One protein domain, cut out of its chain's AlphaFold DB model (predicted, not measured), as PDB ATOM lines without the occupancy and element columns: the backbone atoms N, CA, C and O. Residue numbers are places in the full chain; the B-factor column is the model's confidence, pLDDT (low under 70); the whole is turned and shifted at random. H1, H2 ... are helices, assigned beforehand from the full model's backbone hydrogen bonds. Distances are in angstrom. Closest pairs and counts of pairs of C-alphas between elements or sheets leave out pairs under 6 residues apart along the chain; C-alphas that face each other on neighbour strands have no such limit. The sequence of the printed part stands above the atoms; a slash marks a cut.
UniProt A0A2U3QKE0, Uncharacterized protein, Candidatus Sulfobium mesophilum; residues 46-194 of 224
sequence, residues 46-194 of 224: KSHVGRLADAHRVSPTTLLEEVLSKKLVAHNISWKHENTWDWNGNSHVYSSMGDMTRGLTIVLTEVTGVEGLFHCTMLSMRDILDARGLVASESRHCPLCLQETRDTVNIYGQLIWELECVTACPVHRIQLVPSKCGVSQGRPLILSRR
ATOM      1  N   LYS A  46      11.634  50.643 -35.068       91.75
ATOM      2  CA  LYS A  46      11.378  49.415 -34.303       91.75
ATOM      3  C   LYS A  46      10.722  48.344 -35.175       91.75
ATOM      4  O   LYS A  46      11.174  47.199 -35.198       91.75
ATOM      5  N   SER A  47       9.672  48.705 -35.913       93.00
ATOM      6  CA  SER A  47       9.026  47.795 -36.865       93.00
ATOM      7  C   SER A  47       9.992  47.350 -37.960       93.00
ATOM      8  O   SER A  47      10.061  46.161 -38.283       93.00
ATOM      9  N   HIS A  48      10.767  48.297 -38.487       94.56
ATOM     10  CA  HIS A  48      11.732  48.064 -39.546       94.56
ATOM     11  C   HIS A  48      12.802  47.041 -39.140       94.56
ATOM     12  O   HIS A  48      12.993  46.043 -39.831       94.56
ATOM     13  N   VAL A  49      13.438  47.230 -37.978       93.06
ATOM     14  CA  VAL A  49      14.436  46.294 -37.434       93.06
ATOM     15  C   VAL A  49      13.810  44.927 -37.146       93.06
ATOM     16  O   VAL A  49      14.424  43.902 -37.440       93.06
ATOM     17  N   GLY A  50      12.570  44.887 -36.642       91.38
ATOM     18  CA  GLY A  50      11.835  43.636 -36.437       91.38
ATOM     19  C   GLY A  50      11.661  42.838 -37.733       91.38
ATOM     20  O   GLY A  50      11.938  41.638 -37.776       91.38
ATOM     21  N   ARG A  51      11.253  43.513 -38.812       93.44
ATOM     22  CA  ARG A  51      11.133  42.901 -40.139       93.44
ATOM     23  C   ARG A  51      12.472  42.507 -40.730       93.44
ATOM     24  O   ARG A  51      12.560  41.428 -41.299       93.44
ATOM     25  N   LEU A  52      13.492  43.351 -40.595       94.56
ATOM     26  CA  LEU A  52      14.839  43.049 -41.067       94.56
ATOM     27  C   LEU A  52      15.351  41.764 -40.407       94.56
ATOM     28  O   LEU A  52      15.761  40.842 -41.103       94.56
ATOM     29  N   ALA A  53      15.225  41.646 -39.085       92.62
ATOM     30  CA  ALA A  53      15.615  40.444 -38.357       92.62
ATOM     31  C   ALA A  53      14.859  39.190 -38.828       92.62
ATOM     32  O   ALA A  53      15.484  38.163 -39.091       92.62
ATOM     33  N   ASP A  54      13.529  39.267 -38.990       91.69
ATOM     34  CA  ASP A  54      12.736  38.123 -39.469       91.69
ATOM     35  C   ASP A  54      13.135  37.692 -40.885       91.69
ATOM     36  O   ASP A  54      13.218  36.495 -41.171       91.69
ATOM     37  N   ALA A  55      13.442  38.663 -41.741       92.88
ATOM     38  CA  ALA A  55      13.855  38.432 -43.111       92.88
ATOM     39  C   ALA A  55      15.254  37.761 -43.164       92.88
ATOM     40  O   ALA A  55      15.457  36.802 -43.910       92.88
ATOM     41  N   HIS A  56      16.152  38.129 -42.243       92.94
ATOM     42  CA  HIS A  56      17.445  37.469 -41.997       92.94
ATOM     43  C   HIS A  56      17.363  36.197 -41.130       92.94
ATOM     44  O   HIS A  56      18.387  35.601 -40.807       92.94
ATOM     45  N   ARG A  57      16.158  35.744 -40.752       91.88
ATOM     46  CA  ARG A  57      15.912  34.547 -39.914       91.88
ATOM     47  C   ARG A  57      16.595  34.571 -38.540       91.88
ATOM     48  O   ARG A  57      16.820  33.517 -37.946       91.88
ATOM     49  N   VAL A  58      16.848  35.756 -37.998       90.94
ATOM     50  CA  VAL A  58      17.421  35.958 -36.660       90.94
ATOM     51  C   VAL A  58      16.425  36.661 -35.742       90.94
ATOM     52  O   VAL A  58      15.421  37.219 -36.184       90.94
ATOM     53  N   SER A  59      16.676  36.633 -34.434       88.19
ATOM     54  CA  SER A  59      15.908  37.477 -33.517       88.19
ATOM     55  C   SER A  59      16.389  38.934 -33.617       88.19
ATOM     56  O   SER A  59      17.578  39.157 -33.854       88.19
ATOM     57  N   PRO A  60      15.521  39.938 -33.402       88.00
ATOM     58  CA  PRO A  60      15.954  41.331 -33.300       88.00
ATOM     59  C   PRO A  60      17.049  41.563 -32.256       88.00
ATOM     60  O   PRO A  60      17.965  42.339 -32.502       88.00
ATOM     61  N   THR A  61      17.000  40.846 -31.127       84.81
ATOM     62  CA  THR A  61      18.059  40.863 -30.109       84.81
ATOM     63  C   THR A  61      19.390  40.402 -30.694       84.81
ATOM     64  O   THR A  61      20.383  41.104 -30.573       84.81
ATOM     65  N   THR A  62      19.398  39.278 -31.416       87.38
ATOM     66  CA  THR A  62      20.598  38.760 -32.090       87.38
ATOM     67  C   THR A  62      21.123  39.741 -33.134       87.38
ATOM     68  O   THR A  62      22.318  40.001 -33.170       87.38
ATOM     69  N   LEU A  63      20.249  40.315 -33.968       90.62
ATOM     70  CA  LEU A  63      20.641  41.320 -34.962       90.62
ATOM     71  C   LEU A  63      21.307  42.534 -34.293       90.62
ATOM     72  O   LEU A  63      22.335  43.031 -34.752       90.62
ATOM     73  N   LEU A  64      20.732  42.997 -33.189       87.62
ATOM     74  CA  LEU A  64      21.234  44.137 -32.442       87.62
ATOM     75  C   LEU A  64      22.578  43.844 -31.770       87.62
ATOM     76  O   LEU A  64      23.515  44.619 -31.926       87.62
ATOM     77  N   GLU A  65      22.687  42.733 -31.048       84.81
ATOM     78  CA  GLU A  65      23.882  42.372 -30.282       84.81
ATOM     79  C   GLU A  65      25.037  41.953 -31.192       84.81
ATOM     80  O   GLU A  65      26.159  42.423 -31.016       84.81
ATOM     81  N   GLU A  66      24.780  41.133 -32.210       86.88
ATOM     82  CA  GLU A  66      25.848  40.549 -33.022       86.88
ATOM     83  C   GLU A  66      26.310  41.434 -34.175       86.88
ATOM     84  O   GLU A  66      27.447  41.274 -34.630       86.88
ATOM     85  N   VAL A  67      25.461  42.356 -34.639       90.25
ATOM     86  CA  VAL A  67      25.748  43.208 -35.800       90.25
ATOM     87  C   VAL A  67      25.797  44.678 -35.407       90.25
ATOM     88  O   VAL A  67      26.848  45.315 -35.515       90.25
ATOM     89  N   LEU A  68      24.675  45.229 -34.938       88.94
ATOM     90  CA  LEU A  68      24.550  46.677 -34.761       88.94
ATOM     91  C   LEU A  68      25.421  47.198 -33.615       88.94
ATOM     92  O   LEU A  68      26.058  48.233 -33.772       88.94
ATOM     93  N   SER A  69      25.507  46.485 -32.489       85.62
ATOM     94  CA  SER A  69      26.281  46.915 -31.317       85.62
ATOM     95  C   SER A  69      27.771  47.071 -31.646       85.62
ATOM     96  O   SER A  69      28.375  48.094 -31.325       85.62
ATOM     97  N   LYS A  70      28.345  46.107 -32.379       87.00
ATOM     98  CA  LYS A  70      29.754  46.115 -32.802       87.00
ATOM     99  C   LYS A  70      30.049  47.312 -33.707       87.00
ATOM    100  O   LYS A  70      31.081  47.961 -33.560       87.00
ATOM    101  N   LYS A  71      29.117  47.637 -34.608       89.44
ATOM    102  CA  LYS A  71      29.213  48.804 -35.492       89.44
ATOM    103  C   LYS A  71      29.009  50.126 -34.747       89.44
ATOM    104  O   LYS A  71      29.763  51.060 -34.977       89.44
ATOM    105  N   LEU A  72      28.071  50.200 -33.805       87.44
ATOM    106  CA  LEU A  72      27.869  51.383 -32.959       87.44
ATOM    107  C   LEU A  72      29.127  51.722 -32.151       87.44
ATOM    108  O   LEU A  72      29.527  52.884 -32.104       87.44
ATOM    109  N   VAL A  73      29.789  50.712 -31.580       86.44
ATOM    110  CA  VAL A  73      31.069  50.891 -30.879       86.44
ATOM    111  C   VAL A  73      32.149  51.428 -31.822       86.44
ATOM    112  O   VAL A  73      32.888  52.328 -31.431       86.44
ATOM    113  N   ALA A  74      32.207  50.956 -33.073       85.88
ATOM    114  CA  ALA A  74      33.131  51.486 -34.082       85.88
ATOM    115  C   ALA A  74      32.870  52.969 -34.424       85.88
ATOM    116  O   ALA A  74      33.803  53.696 -34.756       85.88
ATOM    117  N   HIS A  75      31.630  53.443 -34.267       83.44
ATOM    118  CA  HIS A  75      31.250  54.859 -34.379       83.44
ATOM    119  C   HIS A  75      31.444  55.657 -33.074       83.44
ATOM    120  O   HIS A  75      30.955  56.780 -32.959       83.44
ATOM    121  N   ASN A  76      32.153  55.112 -32.076       84.62
ATOM    122  CA  ASN A  76      32.325  55.695 -30.735       84.62
ATOM    123  C   ASN A  76      31.002  55.950 -29.988       84.62
ATOM    124  O   ASN A  76      30.932  56.779 -29.079       84.62
ATOM    125  N   ILE A  77      29.942  55.224 -30.344       81.88
ATOM    126  CA  ILE A  77      28.647  55.319 -29.679       81.88
ATOM    127  C   ILE A  77      28.601  54.242 -28.601       81.88
ATOM    128  O   ILE A  77      28.539  53.045 -28.878       81.88
ATOM    129  N   SER A  78      28.648  54.681 -27.343       73.94
ATOM    130  CA  SER A  78      28.624  53.798 -26.177       73.94
ATOM    131  C   SER A  78      27.285  53.060 -26.077       73.94
ATOM    132  O   SER A  78      26.321  53.571 -25.504       73.94
ATOM    133  N   TRP A  79      27.244  51.822 -26.561       69.50
ATOM    134  CA  TRP A  79      26.130  50.909 -26.337       69.50
ATOM    135  C   TRP A  79      26.249  50.255 -24.952       69.50
ATOM    136  O   TRP A  79      27.053  49.351 -24.751       69.50
ATOM    137  N   LYS A  80      25.471  50.736 -23.974       60.12
ATOM    138  CA  LYS A  80      25.464  50.218 -22.585       60.12
ATOM    139  C   LYS A  80      24.154  49.550 -22.176       60.12
ATOM    140  O   LYS A  80      23.959  49.238 -21.007       60.12
ATOM    141  N   HIS A  81      23.227  49.383 -23.108       55.47
ATOM    142  CA  HIS A  81      21.891  48.950 -22.753       55.47
ATOM    143  C   HIS A  81      21.762  47.425 -22.826       55.47
ATOM    144  O   HIS A  81      21.566  46.851 -23.898       55.47
ATOM    145  N   GLU A  82      21.825  46.784 -21.663       47.94
ATOM    146  CA  GLU A  82      21.290  45.439 -21.466       47.94
ATOM    147  C   GLU A  82      19.760  45.472 -21.699       47.94
ATOM    148  O   GLU A  82      19.075  46.376 -21.222       47.94
ATOM    149  N   ASN A  83      19.209  44.506 -22.446       52.03
ATOM    150  CA  ASN A  83      17.759  44.304 -22.659       52.03
ATOM    151  C   ASN A  83      16.976  45.400 -23.425       52.03
ATOM    152  O   ASN A  83      15.805  45.654 -23.148       52.03
ATOM    153  N   THR A  84      17.561  46.020 -24.450       54.81
ATOM    154  CA  THR A  84      16.884  47.047 -25.287       54.81
ATOM    155  C   THR A  84      15.756  46.552 -26.176       54.81
ATOM    156  O   THR A  84      14.982  47.370 -26.671       54.81
ATOM    157  N   TRP A  85      15.643  45.249 -26.431       62.78
ATOM    158  CA  TRP A  85      14.527  44.700 -27.202       62.78
ATOM    159  C   TRP A  85      13.422  44.166 -26.283       62.78
ATOM    160  O   TRP A  85      12.989  43.017 -26.352       62.78
ATOM    161  N   ASP A  86      12.965  45.037 -25.390       57.81
ATOM    162  CA  ASP A  86      11.750  44.889 -24.599       57.81
ATOM    163  C   ASP A  86      10.537  45.203 -25.514       57.81
ATOM    164  O   ASP A  86      10.385  46.307 -26.046       57.81
ATOM    165  N   TRP A  87       9.657  44.217 -25.745       52.59
ATOM    166  CA  TRP A  87       8.376  44.449 -26.438       52.59
ATOM    167  C   TRP A  87       7.290  45.015 -25.505       52.59
ATOM    168  O   TRP A  87       6.234  45.430 -25.981       52.59
ATOM    169  N   ASN A  88       7.535  45.066 -24.193       48.81
ATOM    170  CA  ASN A  88       6.611  45.665 -23.230       48.81
ATOM    171  C   ASN A  88       6.523  47.198 -23.354       48.81
ATOM    172  O   ASN A  88       5.574  47.766 -22.824       48.81
ATOM    173  N   GLY A  89       7.418  47.842 -24.108       47.69
ATOM    174  CA  GLY A  89       7.319  49.253 -24.489       47.69
ATOM    175  C   GLY A  89       8.552  50.103 -24.190       47.69
ATOM    176  O   GLY A  89       8.584  51.250 -24.611       47.69
ATOM    177  N   ASN A  90       9.590  49.578 -23.533       48.66
ATOM    178  CA  ASN A  90      10.534  50.466 -22.836       48.66
ATOM    179  C   ASN A  90      11.709  51.013 -23.655       48.66
ATOM    180  O   ASN A  90      12.456  51.854 -23.154       48.66
ATOM    181  N   SER A  91      11.912  50.582 -24.902       63.78
ATOM    182  CA  SER A  91      13.010  51.129 -25.708       63.78
ATOM    183  C   SER A  91      12.533  52.238 -26.634       63.78
ATOM    184  O   SER A  91      12.345  52.048 -27.836       63.78
ATOM    185  N   HIS A  92      12.380  53.430 -26.056       72.69
ATOM    186  CA  HIS A  92      12.110  54.672 -26.791       72.69
ATOM    187  C   HIS A  92      13.207  55.013 -27.812       72.69
ATOM    188  O   HIS A  92      12.995  55.813 -28.720       72.69
ATOM    189  N   VAL A  93      14.378  54.380 -27.688       79.62
ATOM    190  CA  VAL A  93      15.562  54.589 -28.524       79.62
ATOM    191  C   VAL A  93      15.276  54.414 -30.018       79.62
ATOM    192  O   VAL A  93      15.911  55.085 -30.825       79.62
ATOM    193  N   TYR A  94      14.325  53.570 -30.414       83.75
ATOM    194  CA  TYR A  94      14.053  53.342 -31.836       83.75
ATOM    195  C   TYR A  94      13.240  54.462 -32.496       83.75
ATOM    196  O   TYR A  94      13.393  54.680 -33.688       83.75
ATOM    197  N   SER A  95      12.427  55.200 -31.743       84.12
ATOM    198  CA  SER A  95      11.493  56.183 -32.319       84.12
ATOM    199  C   SER A  95      11.721  57.612 -31.828       84.12
ATOM    200  O   SER A  95      11.098  58.540 -32.329       84.12
ATOM    201  N   SER A  96      12.636  57.804 -30.876       85.06
ATOM    202  CA  SER A  96      12.989  59.108 -30.308       85.06
ATOM    203  C   SER A  96      13.911  59.937 -31.230       85.06
ATOM    204  O   SER A  96      14.020  59.693 -32.430       85.06
ATOM    205  N   MET A  97      14.543  60.967 -30.664       88.62
ATOM    206  CA  MET A  97      15.367  61.975 -31.350       88.62
ATOM    207  C   MET A  97      16.795  62.049 -30.785       88.62
ATOM    208  O   MET A  97      17.536  62.990 -31.068       88.62
ATOM    209  N   GLY A  98      17.172  61.089 -29.936       86.62
ATOM    210  CA  GLY A  98      18.456  61.084 -29.240       86.62
ATOM    211  C   GLY A  98      19.624  60.634 -30.119       86.62
ATOM    212  O   GLY A  98      19.447  60.028 -31.178       86.62
ATOM    213  N   ASP A  99      20.845  60.863 -29.637       86.69
ATOM    214  CA  ASP A  99      22.065  60.503 -30.373       86.69
ATOM    215  C   ASP A  99      22.193  58.991 -30.603       86.69
ATOM    216  O   ASP A  99      22.732  58.569 -31.623       86.69
ATOM    217  N   MET A 100      21.621  58.170 -29.715       86.44
ATOM    218  CA  MET A 100      21.537  56.723 -29.926       86.44
ATOM    219  C   MET A 100      20.631  56.364 -31.110       86.44
ATOM    220  O   MET A 100      20.999  55.528 -31.932       86.44
ATOM    221  N   THR A 101      19.469  57.016 -31.236       90.19
ATOM    222  CA  THR A 101      18.570  56.833 -32.385       90.19
ATOM    223  C   THR A 101      19.283  57.212 -33.678       90.19
ATOM    224  O   THR A 101      19.273  56.449 -34.642       90.19
ATOM    225  N   ARG A 102      19.990  58.350 -33.675       91.50
ATOM    226  CA  ARG A 102      20.815  58.787 -34.808       91.50
ATOM    227  C   ARG A 102      21.891  57.755 -35.150       91.50
ATOM    228  O   ARG A 102      22.005  57.363 -36.308       91.50
ATOM    229  N   GLY A 103      22.629  57.276 -34.151       91.44
ATOM    230  CA  GLY A 103      23.635  56.228 -34.311       91.44
ATOM    231  C   GLY A 103      23.082  54.966 -34.962       91.44
ATOM    232  O   GLY A 103      23.660  54.468 -35.924       91.44
ATOM    233  N   LEU A 104      21.927  54.492 -34.490       91.81
ATOM    234  CA  LEU A 104      21.249  53.333 -35.068       91.81
ATOM    235  C   LEU A 104      20.885  53.557 -36.533       91.81
ATOM    236  O   LEU A 104      21.120  52.669 -37.343       91.81
ATOM    237  N   THR A 105      20.347  54.726 -36.892       94.31
ATOM    238  CA  THR A 105      19.979  55.012 -38.290       94.31
ATOM    239  C   THR A 105      21.195  55.042 -39.215       94.31
ATOM    240  O   THR A 105      21.127  54.489 -40.309       94.31
ATOM    241  N   ILE A 106      22.325  55.597 -38.759       94.50
ATOM    242  CA  ILE A 106      23.587  55.623 -39.515       94.50
ATOM    243  C   ILE A 106      24.121  54.204 -39.704       94.50
ATOM    244  O   ILE A 106      24.368  53.783 -40.831       94.50
ATOM    245  N   VAL A 107      24.245  53.443 -38.615       94.44
ATOM    246  CA  VAL A 107      24.755  52.068 -38.661       94.44
ATOM    247  C   VAL A 107      23.861  51.176 -39.514       94.44
ATOM    248  O   VAL A 107      24.374  50.391 -40.302       94.44
ATOM    249  N   LEU A 108      22.536  51.292 -39.388       95.19
ATOM    250  CA  LEU A 108      21.606  50.523 -40.211       95.19
ATOM    251  C   LEU A 108      21.751  50.871 -41.694       95.19
ATOM    252  O   LEU A 108      21.762  49.957 -42.512       95.19
ATOM    253  N   THR A 109      21.915  52.151 -42.034       95.50
ATOM    254  CA  THR A 109      22.159  52.588 -43.418       95.50
ATOM    255  C   THR A 109      23.450  51.963 -43.951       95.50
ATOM    256  O   THR A 109      23.425  51.328 -44.999       95.50
ATOM    257  N   GLU A 110      24.545  52.012 -43.183       94.50
ATOM    258  CA  GLU A 110      25.836  51.407 -43.553       94.50
ATOM    259  C   GLU A 110      25.728  49.890 -43.782       94.50
ATOM    260  O   GLU A 110      26.211  49.367 -44.784       94.50
ATOM    261  N   VAL A 111      25.096  49.154 -42.860       95.00
ATOM    262  CA  VAL A 111      25.064  47.685 -42.951       95.00
ATOM    263  C   VAL A 111      24.031  47.162 -43.942       95.00
ATOM    264  O   VAL A 111      24.154  46.007 -44.334       95.00
ATOM    265  N   THR A 112      23.029  47.957 -44.328       95.62
ATOM    266  CA  THR A 112      21.951  47.529 -45.242       95.62
ATOM    267  C   THR A 112      21.994  48.177 -46.625       95.62
ATOM    268  O   THR A 112      21.346  47.665 -47.538       95.62
ATOM    269  N   GLY A 113      22.694  49.305 -46.776       94.50
ATOM    270  CA  GLY A 113      22.648  50.158 -47.969       94.50
ATOM    271  C   GLY A 113      21.318  50.890 -48.161       94.50
ATOM    272  O   GLY A 113      21.047  51.394 -49.249       94.50
ATOM    273  N   VAL A 114      20.447  50.908 -47.147       94.88
ATOM    274  CA  VAL A 114      19.124  51.534 -47.229       94.88
ATOM    275  C   VAL A 114      19.186  52.947 -46.685       94.88
ATOM    276  O   VAL A 114      19.329  53.156 -45.482       94.88
ATOM    277  N   GLU A 115      19.003  53.910 -47.577       93.38
ATOM    278  CA  GLU A 115      18.949  55.325 -47.231       93.38
ATOM    279  C   GLU A 115      17.620  55.730 -46.574       93.38
ATOM    280  O   GLU A 115      16.585  55.071 -46.707       93.38
ATOM    281  N   GLY A 116      17.635  56.865 -45.871       92.00
ATOM    282  CA  GLY A 116      16.414  57.499 -45.358       92.00
ATOM    283  C   GLY A 116      15.825  56.873 -44.089       92.00
ATOM    284  O   GLY A 116      14.732  57.257 -43.676       92.00
ATOM    285  N   LEU A 117      16.534  55.958 -43.417       95.44
ATOM    286  CA  LEU A 117      16.050  55.297 -42.192       95.44
ATOM    287  C   LEU A 117      15.773  56.257 -41.026       95.44
ATOM    288  O   LEU A 117      15.001  55.927 -40.126       95.44
ATOM    289  N   PHE A 118      16.348  57.460 -41.040       94.31
ATOM    290  CA  PHE A 118      16.042  58.497 -40.053       94.31
ATOM    291  C   PHE A 118      14.593  59.004 -40.141       94.31
ATOM    292  O   PHE A 118      14.064  59.470 -39.131       94.31
ATOM    293  N   HIS A 119      13.917  58.856 -41.287       94.81
ATOM    294  CA  HIS A 119      12.488  59.158 -41.423       94.81
ATOM    295  C   HIS A 119      11.586  58.161 -40.683       94.81
ATOM    296  O   HIS A 119      10.436  58.477 -40.391       94.81
ATOM    297  N   CYS A 120      12.109  56.990 -40.313       95.38
ATOM    298  CA  CYS A 120      11.412  56.005 -39.483       95.38
ATOM    299  C   CYS A 120      11.478  56.348 -37.981       95.38
ATOM    300  O   CYS A 120      11.189  55.505 -37.132       95.38
ATOM    301  N   THR A 121      11.915  57.563 -37.641       95.00
ATOM    302  CA  THR A 121      12.143  58.060 -36.280       95.00
ATOM    303  C   THR A 121      11.680  59.510 -36.177       95.00
ATOM    304  O   THR A 121      11.392  60.149 -37.190       95.00
ATOM    305  N   MET A 122      11.698  60.079 -34.972       94.06
ATOM    306  CA  MET A 122      11.411  61.500 -34.784       94.06
ATOM    307  C   MET A 122      12.620  62.424 -34.995       94.06
ATOM    308  O   MET A 122      12.490  63.624 -34.777       94.06
ATOM    309  N   LEU A 123      13.786  61.934 -35.444       93.94
ATOM    310  CA  LEU A 123      14.997  62.757 -35.625       93.94
ATOM    311  C   LEU A 123      14.772  64.026 -36.461       93.94
ATOM    312  O   LEU A 123      15.381  65.052 -36.174       93.94
ATOM    313  N   SER A 124      13.868  63.978 -37.444       91.44
ATOM    314  CA  SER A 124      13.529  65.137 -38.291       91.44
ATOM    315  C   SER A 124      12.868  66.290 -37.516       91.44
ATOM    316  O   SER A 124      12.813  67.408 -38.011       91.44
ATOM    317  N   MET A 125      12.371  66.025 -36.305       91.44
ATOM    318  CA  MET A 125      11.685  66.988 -35.441       91.44
ATOM    319  C   MET A 125      12.543  67.438 -34.251       91.44
ATOM    320  O   MET A 125      12.048  68.169 -33.392       91.44
ATOM    321  N   ARG A 126      13.821  67.023 -34.186       91.06
ATOM    322  CA  ARG A 126      14.719  67.253 -33.036       91.06
ATOM    323  C   ARG A 126      14.879  68.729 -32.669       91.06
ATOM    324  O   ARG A 126      15.006  69.037 -31.490       91.06
ATOM    325  N   ASP A 127      14.855  69.616 -33.658       90.50
ATOM    326  CA  ASP A 127      15.045  71.057 -33.454       90.50
ATOM    327  C   ASP A 127      13.733  71.798 -33.135       90.50
ATOM    328  O   ASP A 127      13.744  72.995 -32.853       90.50
ATOM    329  N   ILE A 128      12.595  71.097 -33.188       91.94
ATOM    330  CA  ILE A 128      11.249  71.669 -33.039       91.94
ATOM    331  C   ILE A 128      10.576  71.165 -31.756       91.94
ATOM    332  O   ILE A 128       9.842  71.911 -31.109       91.94
ATOM    333  N   LEU A 129      10.801  69.901 -31.390       89.31
ATOM    334  CA  LEU A 129      10.111  69.221 -30.296       89.31
ATOM    335  C   LEU A 129      11.063  68.849 -29.157       89.31
ATOM    336  O   LEU A 129      12.232  68.533 -29.365       89.31
ATOM    337  N   ASP A 130      10.520  68.798 -27.943       86.38
ATOM    338  CA  ASP A 130      11.199  68.189 -26.802       86.38
ATOM    339  C   ASP A 130      11.056  66.659 -26.862       86.38
ATOM    340  O   ASP A 130      10.016  66.123 -27.246       86.38
ATOM    341  N   ALA A 131      12.102  65.934 -26.466       84.38
ATOM    342  CA  ALA A 131      12.064  64.479 -26.375       84.38
ATOM    343  C   ALA A 131      11.244  63.975 -25.170       84.38
ATOM    344  O   ALA A 131      10.817  62.816 -25.156       84.38
ATOM    345  N   ARG A 132      11.027  64.812 -24.144       84.56
ATOM    346  CA  ARG A 132      10.275  64.460 -22.930       84.56
ATOM    347  C   ARG A 132       8.819  64.149 -23.270       84.56
ATOM    348  O   ARG A 132       8.093  65.006 -23.755       84.56
ATOM    349  N   GLY A 133       8.398  62.919 -22.975       84.81
ATOM    350  CA  GLY A 133       7.030  62.463 -23.235       84.81
ATOM    351  C   GLY A 133       6.697  62.306 -24.719       84.81
ATOM    352  O   GLY A 133       5.527  62.212 -25.057       84.81
ATOM    353  N   LEU A 134       7.693  62.286 -25.612       90.38
ATOM    354  CA  LEU A 134       7.451  62.173 -27.050       90.38
ATOM    355  C   LEU A 134       6.963  60.777 -27.452       90.38
ATOM    356  O   LEU A 134       6.052  60.635 -28.264       90.38
ATOM    357  N   VAL A 135       7.603  59.745 -26.902       89.94
ATOM    358  CA  VAL A 135       7.335  58.346 -27.240       89.94
ATOM    359  C   VAL A 135       6.469  57.733 -26.152       89.94
ATOM    360  O   VAL A 135       6.753  57.891 -24.965       89.94
ATOM    361  N   ALA A 136       5.443  57.005 -26.571       89.69
ATOM    362  CA  ALA A 136       4.498  56.382 -25.674       89.69
ATOM    363  C   ALA A 136       5.135  55.309 -24.796       89.69
ATOM    364  O   ALA A 136       6.019  54.566 -25.232       89.69
ATOM    365  N   SER A 137       4.656  55.210 -23.556       85.25
ATOM    366  CA  SER A 137       5.133  54.210 -22.588       85.25
ATOM    367  C   SER A 137       4.694  52.783 -22.931       85.25
ATOM    368  O   SER A 137       5.340  51.814 -22.532       85.25
ATOM    369  N   GLU A 138       3.610  52.634 -23.694       85.75
ATOM    370  CA  GLU A 138       3.114  51.343 -24.148       85.75
ATOM    371  C   GLU A 138       3.006  51.273 -25.671       85.75
ATOM    372  O   GLU A 138       2.651  52.234 -26.352       85.75
ATOM    373  N   SER A 139       3.273  50.086 -26.224       88.12
ATOM    374  CA  SER A 139       3.014  49.841 -27.641       88.12
ATOM    375  C   SER A 139       1.511  49.819 -27.898       88.12
ATOM    376  O   SER A 139       0.764  49.108 -27.220       88.12
ATOM    377  N   ARG A 140       1.084  50.553 -28.927       92.75
ATOM    378  CA  ARG A 140      -0.308  50.648 -29.369       92.75
ATOM    379  C   ARG A 140      -0.418  50.342 -30.860       92.75
ATOM    380  O   ARG A 140       0.586  50.318 -31.572       92.75
ATOM    381  N   HIS A 141      -1.630  50.070 -31.327       93.75
ATOM    382  CA  HIS A 141      -1.917  49.874 -32.746       93.75
ATOM    383  C   HIS A 141      -3.370  50.213 -33.079       93.75
ATOM    384  O   HIS A 141      -4.240  50.229 -32.204       93.75
ATOM    385  N   CYS A 142      -3.643  50.414 -34.368       94.62
ATOM    386  CA  CYS A 142      -5.005  50.437 -34.884       94.62
ATOM    387  C   CYS A 142      -5.410  49.027 -35.357       94.62
ATOM    388  O   CYS A 142      -4.780  48.492 -36.276       94.62
ATOM    389  N   PRO A 143      -6.450  48.402 -34.776       92.88
ATOM    390  CA  PRO A 143      -6.870  47.052 -35.157       92.88
ATOM    391  C   PRO A 143      -7.407  46.977 -36.593       92.88
ATOM    392  O   PRO A 143      -7.288  45.931 -37.229       92.88
ATOM    393  N   LEU A 144      -7.961  48.076 -37.121       92.94
ATOM    394  CA  LEU A 144      -8.473  48.140 -38.492       92.94
ATOM    395  C   LEU A 144      -7.334  48.243 -39.519       92.94
ATOM    396  O   LEU A 144      -7.300  47.437 -40.445       92.94
ATOM    397  N   CYS A 145      -6.325  49.096 -39.285       92.00
ATOM    398  CA  CYS A 145      -5.103  49.137 -40.108       92.00
ATOM    399  C   CYS A 145      -4.412  47.762 -40.200       92.00
ATOM    400  O   CYS A 145      -3.972  47.338 -41.270       92.00
ATOM    401  N   LEU A 146      -4.303  47.045 -39.072       90.88
ATOM    402  CA  LEU A 146      -3.708  45.704 -39.064       90.88
ATOM    403  C   LEU A 146      -4.568  44.676 -39.810       90.88
ATOM    404  O   LEU A 146      -4.025  43.738 -40.388       90.88
ATOM    405  N   GLN A 147      -5.895  44.824 -39.793       88.38
ATOM    406  CA  GLN A 147      -6.792  43.937 -40.528       88.38
ATOM    407  C   GLN A 147      -6.658  44.129 -42.041       88.38
ATOM    408  O   GLN A 147      -6.563  43.139 -42.759       88.38
ATOM    409  N   GLU A 148      -6.614  45.371 -42.518       87.88
ATOM    410  CA  GLU A 148      -6.491  45.688 -43.948       87.88
ATOM    411  C   GLU A 148      -5.178  45.175 -44.554       87.88
ATOM    412  O   GLU A 148      -5.124  44.760 -45.709       87.88
ATOM    413  N   THR A 149      -4.111  45.151 -43.756       79.69
ATOM    414  CA  THR A 149      -2.774  44.704 -44.183       79.69
ATOM    415  C   THR A 149      -2.507  43.219 -43.920       79.69
ATOM    416  O   THR A 149      -1.447  42.700 -44.282       79.69
ATOM    417  N   ARG A 150      -3.466  42.502 -43.314       70.00
ATOM    418  CA  ARG A 150      -3.310  41.102 -42.896       70.00
ATOM    419  C   ARG A 150      -3.100  40.157 -44.069       70.00
ATOM    420  O   ARG A 150      -2.215  39.305 -44.015       70.00
ATOM    421  N   ASP A 151      -3.899  40.318 -45.114       60.84
ATOM    422  CA  ASP A 151      -3.950  39.365 -46.225       60.84
ATOM    423  C   ASP A 151      -2.784  39.551 -47.212       60.84
ATOM    424  O   ASP A 151      -2.590  38.746 -48.116       60.84
ATOM    425  N   THR A 152      -1.956  40.583 -47.011       62.69
ATOM    426  CA  THR A 152      -0.844  40.941 -47.903       62.69
ATOM    427  C   THR A 152       0.542  40.641 -47.320       62.69
ATOM    428  O   THR A 152       1.543  41.021 -47.923       62.69
ATOM    429  N   VAL A 153       0.645  39.982 -46.151       61.72
ATOM    430  CA  VAL A 153       1.929  39.767 -45.423       61.72
ATOM    431  C   VAL A 153       2.655  41.104 -45.153       61.72
ATOM    432  O   VAL A 153       3.857  41.186 -44.896       61.72
ATOM    433  N   ASN A 154       1.898  42.200 -45.191       67.56
ATOM    434  CA  ASN A 154       2.413  43.558 -45.252       67.56
ATOM    435  C   ASN A 154       2.211  44.285 -43.924       67.56
ATOM    436  O   ASN A 154       2.091  45.502 -43.897       67.56
ATOM    437  N   ILE A 155       2.145  43.540 -42.819       85.00
ATOM    438  CA  ILE A 155       1.930  44.115 -41.497       85.00
ATOM    439  C   ILE A 155       3.218  44.809 -41.042       85.00
ATOM    440  O   ILE A 155       4.311  44.240 -41.115       85.00
ATOM    441  N   TYR A 156       3.088  46.050 -40.588       91.56
ATOM    442  CA  TYR A 156       4.156  46.822 -39.966       91.56
ATOM    443  C   TYR A 156       3.576  47.775 -38.916       91.56
ATOM    444  O   TYR A 156       2.376  48.050 -38.888       91.56
ATOM    445  N   GLY A 157       4.437  48.234 -38.013       92.06
ATOM    446  CA  GLY A 157       4.116  49.248 -37.017       92.06
ATOM    447  C   GLY A 157       4.385  50.626 -37.594       92.06
ATOM    448  O   GLY A 157       5.476  50.869 -38.109       92.06
ATOM    449  N   GLN A 158       3.395  51.507 -37.526       94.50
ATOM    450  CA  GLN A 158       3.547  52.891 -37.962       94.50
ATOM    451  C   GLN A 158       4.224  53.713 -36.860       94.50
ATOM    452  O   GLN A 158       3.900  53.542 -35.684       94.50
ATOM    453  N   LEU A 159       5.121  54.627 -37.238       94.88
ATOM    454  CA  LEU A 159       5.819  55.532 -36.319       94.88
ATOM    455  C   LEU A 159       4.838  56.328 -35.457       94.88
ATOM    456  O   LEU A 159       5.034  56.438 -34.250       94.88
ATOM    457  N   ILE A 160       3.739  56.799 -36.052       94.62
ATOM    458  CA  ILE A 160       2.729  57.589 -35.342       94.62
ATOM    459  C   ILE A 160       2.105  56.841 -34.155       94.62
ATOM    460  O   ILE A 160       1.750  57.472 -33.170       94.62
ATOM    461  N   TRP A 161       2.014  55.505 -34.182       94.44
ATOM    462  CA  TRP A 161       1.445  54.739 -33.062       94.44
ATOM    463  C   TRP A 161       2.341  54.754 -31.821       94.44
ATOM    464  O   TRP A 161       1.873  54.517 -30.703       94.44
ATOM    465  N   GLU A 162       3.630  55.028 -32.016       92.62
ATOM    466  CA  GLU A 162       4.625  55.106 -30.954       92.62
ATOM    467  C   GLU A 162       4.709  56.504 -30.327       92.62
ATOM    468  O   GLU A 162       5.398  56.656 -29.326       92.62
ATOM    469  N   LEU A 163       4.008  57.513 -30.856       92.81
ATOM    470  CA  LEU A 163       4.027  58.879 -30.322       92.81
ATOM    471  C   LEU A 163       2.965  59.064 -29.244       92.81
ATOM    472  O   LEU A 163       1.788  58.843 -29.509       92.81
ATOM    473  N   GLU A 164       3.346  59.509 -28.048       92.94
ATOM    474  CA  GLU A 164       2.430  59.611 -26.898       92.94
ATOM    475  C   GLU A 164       1.196  60.467 -27.212       92.94
ATOM    476  O   GLU A 164       0.074  60.056 -26.919       92.94
ATOM    477  N   CYS A 165       1.394  61.599 -27.898       92.31
ATOM    478  CA  CYS A 165       0.326  62.527 -28.273       92.31
ATOM    479  C   CYS A 165      -0.688  61.957 -29.276       92.31
ATOM    480  O   CYS A 165      -1.787  62.490 -29.391       92.31
ATOM    481  N   VAL A 166      -0.346  60.884 -29.992       94.50
ATOM    482  CA  VAL A 166      -1.252  60.225 -30.934       94.50
ATOM    483  C   VAL A 166      -2.002  59.133 -30.183       94.50
ATOM    484  O   VAL A 166      -1.479  58.041 -29.956       94.50
ATOM    485  N   THR A 167      -3.234  59.426 -29.776       96.06
ATOM    486  CA  THR A 167      -4.105  58.477 -29.064       96.06
ATOM    487  C   THR A 167      -5.090  57.771 -29.990       96.06
ATOM    488  O   THR A 167      -5.538  56.673 -29.666       96.06
ATOM    489  N   ALA A 168      -5.363  58.324 -31.175       96.75
ATOM    490  CA  ALA A 168      -6.278  57.757 -32.157       96.75
ATOM    491  C   ALA A 168      -5.635  57.540 -33.535       96.75
ATOM    492  O   ALA A 168      -4.606  58.108 -33.894       96.75
ATOM    493  N   CYS A 169      -6.250  56.662 -34.325       95.94
ATOM    494  CA  CYS A 169      -5.876  56.434 -35.711       95.94
ATOM    495  C   CYS A 169      -6.507  57.507 -36.615       95.94
ATOM    496  O   CYS A 169      -7.737  57.548 -36.698       95.94
ATOM    497  N   PRO A 170      -5.717  58.291 -37.374       94.06
ATOM    498  CA  PRO A 170      -6.257  59.366 -38.214       94.06
ATOM    499  C   PRO A 170      -7.057  58.849 -39.421       94.06
ATOM    500  O   PRO A 170      -7.906  59.555 -39.954       94.06
ATOM    501  N   VAL A 171      -6.810  57.605 -39.846       93.94
ATOM    502  CA  VAL A 171      -7.497  56.975 -40.986       93.94
ATOM    503  C   VAL A 171      -8.856  56.419 -40.564       93.94
ATOM    504  O   VAL A 171      -9.876  56.720 -41.175       93.94
ATOM    505  N   HIS A 172      -8.876  55.608 -39.504       95.00
ATOM    506  CA  HIS A 172     -10.076  54.877 -39.081       95.00
ATOM    507  C   HIS A 172     -10.878  55.567 -37.980       95.00
ATOM    508  O   HIS A 172     -11.944  55.075 -37.621       95.00
ATOM    509  N   ARG A 173     -10.371  56.678 -37.432       96.44
ATOM    510  CA  ARG A 173     -11.009  57.476 -36.376       96.44
ATOM    511  C   ARG A 173     -11.439  56.668 -35.152       96.44
ATOM    512  O   ARG A 173     -12.527  56.840 -34.606       96.44
ATOM    513  N   ILE A 174     -10.561  55.771 -34.718       96.19
ATOM    514  CA  ILE A 174     -10.731  54.977 -33.499       96.19
ATOM    515  C   ILE A 174      -9.527  55.144 -32.586       96.19
ATOM    516  O   ILE A 174      -8.408  55.347 -33.061       96.19
ATOM    517  N   GLN A 175      -9.757  55.004 -31.288       96.69
ATOM    518  CA  GLN A 175      -8.696  54.980 -30.288       96.69
ATOM    519  C   GLN A 175      -7.710  53.846 -30.582       96.69
ATOM    520  O   GLN A 175      -8.108  52.708 -30.862       96.69
ATOM    521  N   LEU A 176      -6.415  54.156 -30.514       95.44
ATOM    522  CA  LEU A 176      -5.369  53.151 -30.580       95.44
ATOM    523  C   LEU A 176      -5.475  52.254 -29.350       95.44
ATOM    524  O   LEU A 176      -5.645  52.717 -28.222       95.44
ATOM    525  N   VAL A 177      -5.356  50.948 -29.559       94.25
ATOM    526  CA  VAL A 177      -5.469  49.973 -28.474       94.25
ATOM    527  C   VAL A 177      -4.088  49.460 -28.072       94.25
ATOM    528  O   VAL A 177      -3.218  49.304 -28.934       94.25
ATOM    529  N   PRO A 178      -3.870  49.122 -26.788       92.19
ATOM    530  CA  PRO A 178      -2.614  48.523 -26.360       92.19
ATOM    531  C   PRO A 178      -2.340  47.189 -27.058       92.19
ATOM    532  O   PRO A 178      -3.191  46.289 -27.083       92.19
ATOM    533  N   SER A 179      -1.111  47.026 -27.535       90.44
ATOM    534  CA  SER A 179      -0.560  45.839 -28.198       90.44
ATOM    535  C   SER A 179      -0.229  44.717 -27.199       90.44
ATOM    536  O   SER A 179       0.889  44.195 -27.155       90.44
ATOM    537  N   LYS A 180      -1.214  44.337 -26.376       88.00
ATOM    538  CA  LYS A 180      -1.115  43.340 -25.296       88.00
ATOM    539  C   LYS A 180      -1.922  42.082 -25.630       88.00
ATOM    540  O   LYS A 180      -2.914  42.132 -26.355       88.00
ATOM    541  N   CYS A 181      -1.483  40.938 -25.107       90.19
ATOM    542  CA  CYS A 181      -2.177  39.664 -25.300       90.19
ATOM    543  C   CYS A 181      -3.557  39.684 -24.623       90.19
ATOM    544  O   CYS A 181      -3.655  40.060 -23.460       90.19
ATOM    545  N   GLY A 182      -4.604  39.254 -25.335       88.75
ATOM    546  CA  GLY A 182      -5.963  39.150 -24.784       88.75
ATOM    547  C   GLY A 182      -6.286  37.817 -24.100       88.75
ATOM    548  O   GLY A 182      -7.324  37.698 -23.456       88.75
ATOM    549  N   VAL A 183      -5.407  36.815 -24.206       86.12
ATOM    550  CA  VAL A 183      -5.584  35.519 -23.534       86.12
ATOM    551  C   VAL A 183      -5.189  35.655 -22.065       86.12
ATOM    552  O   VAL A 183      -4.018  35.871 -21.761       86.12
ATOM    553  N   SER A 184      -6.163  35.504 -21.167       73.94
ATOM    554  CA  SER A 184      -5.961  35.510 -19.711       73.94
ATOM    555  C   SER A 184      -5.418  34.182 -19.171       73.94
ATOM    556  O   SER A 184      -4.744  34.160 -18.147       73.94
ATOM    557  N   GLN A 185      -5.701  33.074 -19.863       69.25
ATOM    558  CA  GLN A 185      -5.369  31.707 -19.460       69.25
ATOM    559  C   GLN A 185      -4.725  30.982 -20.647       69.25
ATOM    560  O   GLN A 185      -5.403  30.472 -21.536       69.25
ATOM    561  N   GLY A 186      -3.397  30.980 -20.704       65.00
ATOM    562  CA  GLY A 186      -2.641  30.312 -21.757       65.00
ATOM    563  C   GLY A 186      -1.154  30.323 -21.442       65.00
ATOM    564  O   GLY A 186      -0.637  31.300 -20.899       65.00
ATOM    565  N   ARG A 187      -0.450  29.233 -21.761       73.50
ATOM    566  CA  ARG A 187       1.011  29.219 -21.631       73.50
ATOM    567  C   ARG A 187       1.595  30.111 -22.730       73.50
ATOM    568  O   ARG A 187       1.265  29.894 -23.897       73.50
ATOM    569  N   PRO A 188       2.437  31.101 -22.388       81.44
ATOM    570  CA  PRO A 188       3.085  31.917 -23.398       81.44
ATOM    571  C   PRO A 188       3.957  31.034 -24.292       81.44
ATOM    572  O   PRO A 188       4.491  30.012 -23.851       81.44
ATOM    573  N   LEU A 189       4.143  31.450 -25.542       83.88
ATOM    574  CA  LEU A 189       5.118  30.828 -26.424       83.88
ATOM    575  C   LEU A 189       6.499  30.851 -25.758       83.88
ATOM    576  O   LEU A 189       6.903  31.852 -25.144       83.88
ATOM    577  N   ILE A 190       7.236  29.750 -25.905       85.25
ATOM    578  CA  ILE A 190       8.660  29.706 -25.561       85.25
ATOM    579  C   ILE A 190       9.415  30.750 -26.392       85.25
ATOM    580  O   ILE A 190       9.017  31.030 -27.523       85.25
ATOM    581  N   LEU A 191      10.496  31.313 -25.845       78.69
ATOM    582  CA  LEU A 191      11.213  32.449 -26.446       78.69
ATOM    583  C   LEU A 191      11.579  32.219 -27.920       78.69
ATOM    584  O   LEU A 191      11.307  33.079 -28.748       78.69
ATOM    585  N   SER A 192      12.080  31.030 -28.266       80.25
ATOM    586  CA  SER A 192      12.472  30.671 -29.637       80.25
ATOM    587  C   SER A 192      11.318  30.626 -30.646       80.25
ATOM    588  O   SER A 192      11.551  30.696 -31.849       80.25
ATOM    589  N   ARG A 193      10.068  30.508 -30.180       82.12
ATOM    590  CA  ARG A 193       8.867  30.512 -31.031       82.12
ATOM    591  C   ARG A 193       8.203  31.881 -31.115       82.12
ATOM    592  O   ARG A 193       7.238  32.037 -31.861       82.12
ATOM    593  N   ARG A 194       8.671  32.870 -30.350       84.19
ATOM    594  CA  ARG A 194       8.102  34.217 -30.388       84.19
ATOM    595  C   ARG A 194       8.558  34.919 -31.658       84.19
ATOM    596  O   ARG A 194       9.749  35.041 -31.922       84.19
TER     597      ARG A 194
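Overview. This is residues 46 to 194 of the 224 residues of an uncharacterized protein of Candidatus Sulfobium mesophilum (UniProt A0A2U3QKE0). This model has little regular structure: H1 to H4 touch in turn on one side, loops with H6 and H7 make the other, and residues 181 to 190 stick out. It is all helix, with seven named helices, H1 to H7, holding 57 of 149 printed residues. It is compact, radius of gyration of the C-alphas 16.0 A, spanning 43 by 40 by 28 A.

Along the chain. Find H1 from C-alpha 46 at (11.378, 49.415, -34.303) to 55. H2 is residues 60 to 74, 20.0 A; H3 is 99 to 112, 19.7 A. H4 is 117 to 120, H5 122 to 125, H6 143 to 148; H7, 159 to 162, ends at (4.625, 55.106, -30.954).

Arrangement. Look at Lys 71 and Val 107, the closest C-alphas of H2 and H3, 6.4 A apart; these helices touch, about perpendicular at 78 degrees. H5, H6 and H7 touch no helix. Every O i to N i+4 pair is within hydrogen-bond range in H1, H3 and H6; 9 of 11 in H2.

Size, cuts and confidence. The printed part has no cut; links H2 to H3 and H5 to H6 are long. Residues 79 to 91 are among those under pLDDT 70.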